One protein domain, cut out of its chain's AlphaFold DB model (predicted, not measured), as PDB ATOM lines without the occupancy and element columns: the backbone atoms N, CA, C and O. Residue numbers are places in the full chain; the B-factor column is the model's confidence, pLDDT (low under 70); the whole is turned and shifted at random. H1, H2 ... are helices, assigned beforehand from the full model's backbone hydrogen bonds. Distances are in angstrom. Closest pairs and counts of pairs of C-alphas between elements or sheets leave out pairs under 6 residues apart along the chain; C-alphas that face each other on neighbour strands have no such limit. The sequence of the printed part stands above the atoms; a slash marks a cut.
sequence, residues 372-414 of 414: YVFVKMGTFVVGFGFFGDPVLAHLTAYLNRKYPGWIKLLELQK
ATOM      1  N   TYR A 372     -25.037  35.702  26.845       85.00
ATOM      2  CA  TYR A 372     -25.984  36.730  27.278       85.00
ATOM      3  C   TYR A 372     -27.443  36.313  27.063       85.00
ATOM      4  O   TYR A 372     -28.279  36.478  27.954       85.00
ATOM      5  N   VAL A 373     -27.749  35.744  25.894       85.88
ATOM      6  CA  VAL A 373     -29.097  35.261  25.569       85.88
ATOM      7  C   VAL A 373     -29.460  34.101  26.484       85.88
ATOM      8  O   VAL A 373     -30.571  34.066  26.997       85.88
ATOM      9  N   PHE A 374     -28.512  33.205  26.761       82.19
ATOM     10  CA  PHE A 374     -28.736  32.089  27.674       82.19
ATOM     11  C   PHE A 374     -29.116  32.562  29.086       82.19
ATOM     12  O   PHE A 374     -30.133  32.131  29.630       82.19
ATOM     13  N   VAL A 375     -28.363  33.512  29.655       86.62
ATOM     14  CA  VAL A 375     -28.673  34.093  30.973       86.62
ATOM     15  C   VAL A 375     -30.017  34.822  30.949       86.62
ATOM     16  O   VAL A 375     -30.842  34.617  31.840       86.62
ATOM     17  N   LYS A 376     -30.283  35.629  29.915       91.44
ATOM     18  CA  LYS A 376     -31.563  36.335  29.762       91.44
ATOM     19  C   LYS A 376     -32.745  35.372  29.693       91.44
ATOM     20  O   LYS A 376     -33.706  35.564  30.435       91.44
ATOM     21  N   MET A 377     -32.653  34.322  28.882       88.12
ATOM     22  CA  MET A 377     -33.683  33.289  28.778       88.12
ATOM     23  C   MET A 377     -33.880  32.557  30.106       88.12
ATOM     24  O   MET A 377     -35.017  32.384  30.529       88.12
ATOM     25  N   GLY A 378     -32.800  32.207  30.812       87.88
ATOM     26  CA  GLY A 378     -32.889  31.593  32.139       87.88
ATOM     27  C   GLY A 378     -33.629  32.482  33.142       87.88
ATOM     28  O   GLY A 378     -34.581  32.041  33.783       87.88
ATOM     29  N   THR A 379     -33.260  33.763  33.226       91.38
ATOM     30  CA  THR A 379     -33.947  34.718  34.116       91.38
ATOM     31  C   THR A 379     -35.404  34.955  33.721       91.38
ATOM     32  O   THR A 379     -36.251  35.111  34.596       91.38
ATOM     33  N   PHE A 380     -35.717  34.929  32.421       93.75
ATOM     34  CA  PHE A 380     -37.085  35.028  31.926       93.75
ATOM     35  C   PHE A 380     -37.915  33.811  32.328       93.75
ATOM     36  O   PHE A 380     -39.013  33.989  32.837       93.75
ATOM     37  N   VAL A 381     -37.397  32.591  32.153       92.38
ATOM     38  CA  VAL A 381     -38.098  31.355  32.540       92.38
ATOM     39  C   VAL A 381     -38.373  31.337  34.039       92.38
ATOM     40  O   VAL A 381     -39.492  31.036  34.441       92.38
ATOM     41  N   VAL A 382     -37.393  31.717  34.864       93.44
ATOM     42  CA  VAL A 382     -37.590  31.826  36.316       93.44
ATOM     43  C   VAL A 382     -38.666  32.866  36.633       93.44
ATOM     44  O   VAL A 382     -39.626  32.552  37.328       93.44
ATOM     45  N   GLY A 383     -38.560  34.080  36.083       93.56
ATOM     46  CA  GLY A 383     -39.560  35.129  36.299       93.56
ATOM     47  C   GLY A 383     -40.960  34.715  35.837       93.56
ATOM     48  O   GLY A 383     -41.936  34.913  36.554       93.56
ATOM     49  N   PHE A 384     -41.068  34.078  34.674       94.06
ATOM     50  CA  PHE A 384     -42.329  33.567  34.150       94.06
ATOM     51  C   PHE A 384     -42.879  32.412  34.995       94.06
ATOM     52  O   PHE A 384     -44.084  32.326  35.177       94.06
ATOM     53  N   GLY A 385     -42.030  31.563  35.574       91.19
ATOM     54  CA  GLY A 385     -42.467  30.528  36.511       91.19
ATOM     55  C   GLY A 385     -43.139  31.110  37.759       91.19
ATOM     56  O   GLY A 385     -44.170  30.604  38.187       91.19
ATOM     57  N   PHE A 386     -42.603  32.204  38.308       90.31
ATOM     58  CA  PHE A 386     -43.188  32.867  39.482       90.31
ATOM     59  C   PHE A 386     -44.421  33.719  39.154       90.31
ATOM     60  O   PHE A 386     -45.375  33.737  39.926       90.31
ATOM     61  N   PHE A 387     -44.404  34.453  38.038       92.81
ATOM     62  CA  PHE A 387     -45.412  35.480  37.736       92.81
ATOM     63  C   PHE A 387     -46.360  35.121  36.582       92.81
ATOM     64  O   PHE A 387     -47.300  35.861  36.300       92.81
ATOM     65  N   GLY A 388     -46.120  34.010  35.889       90.38
ATOM     66  CA  GLY A 388     -46.857  33.594  34.697       90.38
ATOM     67  C   GLY A 388     -48.099  32.753  34.973       90.38
ATOM     68  O   GLY A 388     -48.822  32.457  34.025       90.38
ATOM     69  N   ASP A 389     -48.390  32.398  36.228       90.81
ATOM     70  CA  ASP A 389     -49.535  31.547  36.585       90.81
ATOM     71  C   ASP A 389     -50.884  32.060  36.033       90.81
ATOM     72  O   ASP A 389     -51.593  31.288  35.384       90.81
ATOM     73  N   PRO A 390     -51.218  33.369  36.099       92.31
ATOM     74  CA  PRO A 390     -52.447  33.872  35.485       92.31
ATOM     75  C   PRO A 390     -52.481  33.670  33.965       92.31
ATOM     76  O   PRO A 390     -53.532  33.368  33.402       92.31
ATOM     77  N   VAL A 391     -51.342  33.820  33.286       90.69
ATOM     78  CA  VAL A 391     -51.239  33.617  31.833       90.69
ATOM     79  C   VAL A 391     -51.413  32.139  31.499       90.69
ATOM     80  O   VAL A 391     -52.163  31.806  30.581       90.69
ATOM     81  N   LEU A 392     -50.769  31.258  32.266       87.81
ATOM     82  CA  LEU A 392     -50.890  29.811  32.125       87.81
ATOM     83  C   LEU A 392     -52.327  29.346  32.363       87.81
ATOM     84  O   LEU A 392     -52.837  28.584  31.551       87.81
ATOM     85  N   ALA A 393     -53.012  29.855  33.389       89.06
ATOM     86  CA  ALA A 393     -54.413  29.543  33.667       89.06
ATOM     87  C   ALA A 393     -55.350  29.941  32.510       89.06
ATOM     88  O   ALA A 393     -56.253  29.192  32.136       89.06
ATOM     89  N   HIS A 394     -55.116  31.097  31.884       90.06
ATOM     90  CA  HIS A 394     -55.880  31.502  30.701       90.06
ATOM     91  C   HIS A 394     -55.560  30.627  29.485       90.06
ATOM     92  O   HIS A 394     -56.465  30.269  28.726       90.06
ATOM     93  N   LEU A 395     -54.289  30.255  29.301       87.12
ATOM     94  CA  LEU A 395     -53.870  29.356  28.229       87.12
ATOM     95  C   LEU A 395     -54.496  27.971  28.397       87.12
ATOM     96  O   LEU A 395     -55.070  27.451  27.446       87.12
ATOM     97  N   THR A 396     -54.442  27.390  29.593       86.62
ATOM     98  CA  THR A 396     -55.017  26.070  29.875       86.62
ATOM     99  C   THR A 396     -56.532  26.086  29.715       86.62
ATOM    100  O   THR A 396     -57.073  25.180  29.087       86.62
ATOM    101  N   ALA A 397     -57.223  27.136  30.166       87.94
ATOM    102  CA  ALA A 397     -58.655  27.306  29.918       87.94
ATOM    103  C   ALA A 397     -58.976  27.400  28.414       87.94
ATOM    104  O   ALA A 397     -59.931  26.783  27.934       87.94
ATOM    105  N   TYR A 398     -58.157  28.124  27.644       89.94
ATOM    106  CA  TYR A 398     -58.303  28.214  26.192       89.94
ATOM    107  C   TYR A 398     -58.061  26.868  25.495       89.94
ATOM    108  O   TYR A 398     -58.859  26.467  24.644       89.94
ATOM    109  N   LEU A 399     -56.986  26.164  25.857       86.31
ATOM    110  CA  LEU A 399     -56.643  24.846  25.327       86.31
ATOM    111  C   LEU A 399     -57.710  23.809  25.683       86.31
ATOM    112  O   LEU A 399     -58.141  23.078  24.799       86.31
ATOM    113  N   ASN A 400     -58.216  23.810  26.915       87.69
ATOM    114  CA  ASN A 400     -59.324  22.949  27.327       87.69
ATOM    115  C   ASN A 400     -60.588  23.208  26.500       87.69
ATOM    116  O   ASN A 400     -61.292  22.263  26.150       87.69
ATOM    117  N   ARG A 401     -60.862  24.471  26.145       87.75
ATOM    118  CA  ARG A 401     -62.019  24.827  25.314       87.75
ATOM    119  C   ARG A 401     -61.847  24.429  23.847       87.75
ATOM    120  O   ARG A 401     -62.823  24.047  23.211       87.75
ATOM    121  N   LYS A 402     -60.644  24.587  23.284       88.81
ATOM    122  CA  LYS A 402     -60.402  24.418  21.839       88.81
ATOM    123  C   LYS A 402     -59.940  23.011  21.451       88.81
ATOM    124  O   LYS A 402     -60.275  22.553  20.366       88.81
ATOM    125  N   TYR A 403     -59.199  22.343  22.329       84.31
ATOM    126  CA  TYR A 403     -58.645  21.005  22.137       84.31
ATOM    127  C   TYR A 403     -58.890  20.155  23.393       84.31
ATOM    128  O   TYR A 403     -57.958  19.901  24.161       84.31
ATOM    129  N   PRO A 404     -60.138  19.728  23.648       77.81
ATOM    130  CA  PRO A 404     -60.437  18.883  24.798       77.81
ATOM    131  C   PRO A 404     -59.598  17.598  24.728       77.81
ATOM    132  O   PRO A 404     -59.587  16.905  23.716       77.81
ATOM    133  N   GLY A 405     -58.857  17.304  25.800       73.12
ATOM    134  CA  GLY A 405     -57.973  16.135  25.866       73.12
ATOM    135  C   GLY A 405     -56.521  16.368  25.433       73.12
ATOM    136  O   GLY A 405     -55.775  15.397  25.359       73.12
ATOM    137  N   TRP A 406     -56.076  17.612  25.212       77.56
ATOM    138  CA  TRP A 406     -54.656  17.915  24.941       77.56
ATOM    139  C   TRP A 406     -53.703  17.395  26.031       77.56
ATOM    140  O   TRP A 406     -52.581  17.003  25.729       77.56
ATOM    141  N   ILE A 407     -54.163  17.319  27.284       72.50
ATOM    142  CA  ILE A 407     -53.397  16.746  28.402       72.50
ATOM    143  C   ILE A 407     -53.088  15.262  28.144       72.50
ATOM    144  O   ILE A 407     -51.944  14.848  28.293       72.50
ATOM    145  N   LYS A 408     -54.052  14.498  27.611       67.12
ATOM    146  CA  LYS A 408     -53.864  13.088  27.216       67.12
ATOM    147  C   LYS A 408     -52.926  12.906  26.015       67.12
ATOM    148  O   LYS A 408     -52.548  11.785  25.693       67.12
ATOM    149  N   LEU A 409     -52.600  13.987  25.299       66.56
ATOM    150  CA  LEU A 409     -51.583  13.984  24.239       66.56
ATOM    151  C   LEU A 409     -50.182  14.291  24.788       66.56
ATOM    152  O   LEU A 409     -49.197  13.959  24.136       66.56
ATOM    153  N   LEU A 410     -50.090  14.926  25.961       59.84
ATOM    154  CA  LEU A 410     -48.831  15.229  26.651       59.84
ATOM    155  C   LEU A 410     -48.420  14.153  27.654       59.84
ATOM    156  O   LEU A 410     -47.256  14.108  28.050       59.84
ATOM    157  N   GLU A 411     -49.348  13.287  28.055       60.31
ATOM    158  CA  GLU A 411     -49.026  12.045  28.743       60.31
ATOM    159  C   GLU A 411     -48.134  11.192  27.829       60.31
ATOM    160  O   GLU A 411     -48.588  10.458  26.954       60.31
ATOM    161  N   LEU A 412     -46.821  11.286  28.059       51.19
ATOM    162  CA  LEU A 412     -45.766  10.507  27.395       51.19
ATOM    163  C   LEU A 412     -45.880   8.987  27.651       51.19
ATOM    164  O   LEU A 412     -45.016   8.229  27.218       51.19
ATOM    165  N   GLN A 413     -46.928   8.545  28.357       43.53
ATOM    166  CA  GLN A 413     -47.333   7.145  28.520       43.53
ATOM    167  C   GLN A 413     -48.289   6.653  27.427       43.53
ATOM    168  O   GLN A 413     -48.864   5.567  27.555       43.53
ATOM    169  N   LYS A 414     -48.424   7.404  26.328       41.12
ATOM    170  CA  LYS A 414     -48.715   6.743  25.067       41.12
ATOM    171  C   LYS A 414     -47.468   6.030  24.537       41.12
ATOM    172  O   LYS A 414     -47.257   6.095  23.312       41.12
TER     173      LYS A 414
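What this domain is: This is residues 372 to 414 of the 414 residues of an uncharacterized protein of Aspergillus flavus (strain ATCC 200026 / FGSC A1120 / IAM 13836 / NRRL 3357 / JCM 12722 / SRRC 167) (UniProt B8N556). Two helices, H1 and H2, follow each other end to end with a corner at Gly 388, making an open arch, and at the far end of H2 the chain turns away into a third limb made of residues 403 to 406, the short helix H3 and the last four residues. No helix packs on another, and there is no common core. The printed part has 43 residues with three named helices, in the order H1, H2, H3, and no named strand; the class is all helix. The whole is only just extended, close to loose, with a radius of gyration of the C-alphas of 14.0 A, and its C-alphas span 38 by 25 by 14 A, only just elongated.

Where its parts are: The longest helix, H1, holds residues 372 to 387 and measures 22.1 A from first to last C-alpha. It begins at C-alpha 372 at (-25.984, 36.730, 27.278) and ends at C-alpha 387 at (-45.412, 35.480, 37.736); between these ends x falls and z rises. H2, residues 389 to 402, measures 19.7 A and ends at C-alpha 402 at (-60.402, 24.418, 21.839); from its first C-alpha to its last, x, y and z all fall. H3, residues 407 to 410, has four residues and measures 5.1 A; x rises from C-alpha 407 to C-alpha 410.

How they stand to each other: H1 touches no helix. H1 and H2 meet only through their link, a tight one of 1 residue, Gly 388. H2 and H3 are apart, although a tight link of 4 residues joins them. H1 and H3 are apart too. Residues 372 to 383, which belong to H1, stand free. Residues 408 to 414, of which 408 to 410 belong to H3, also stand free. In H1 and H2 every O i to N i+4 pair is within hydrogen-bond range. H3 is too short for such a pair, but its 1 pair of O i and N i+3 is within range.

The domain as a whole: The two C-alphas farthest apart are those of Tyr 372 and Pro 404, at 38.9 A. The C-alphas of the first and last printed residues, Tyr 372 and Lys 414, are 37.7 A apart. The printed part has no cut, and Lys 414 is the chain's last residue. Neither link is long. The mean pLDDT of the printed part is 82.5; H1 has a mean of 90, H2 of 89 and H3 of 67. The model's confidence is low, under 70, at residues 408 to 414.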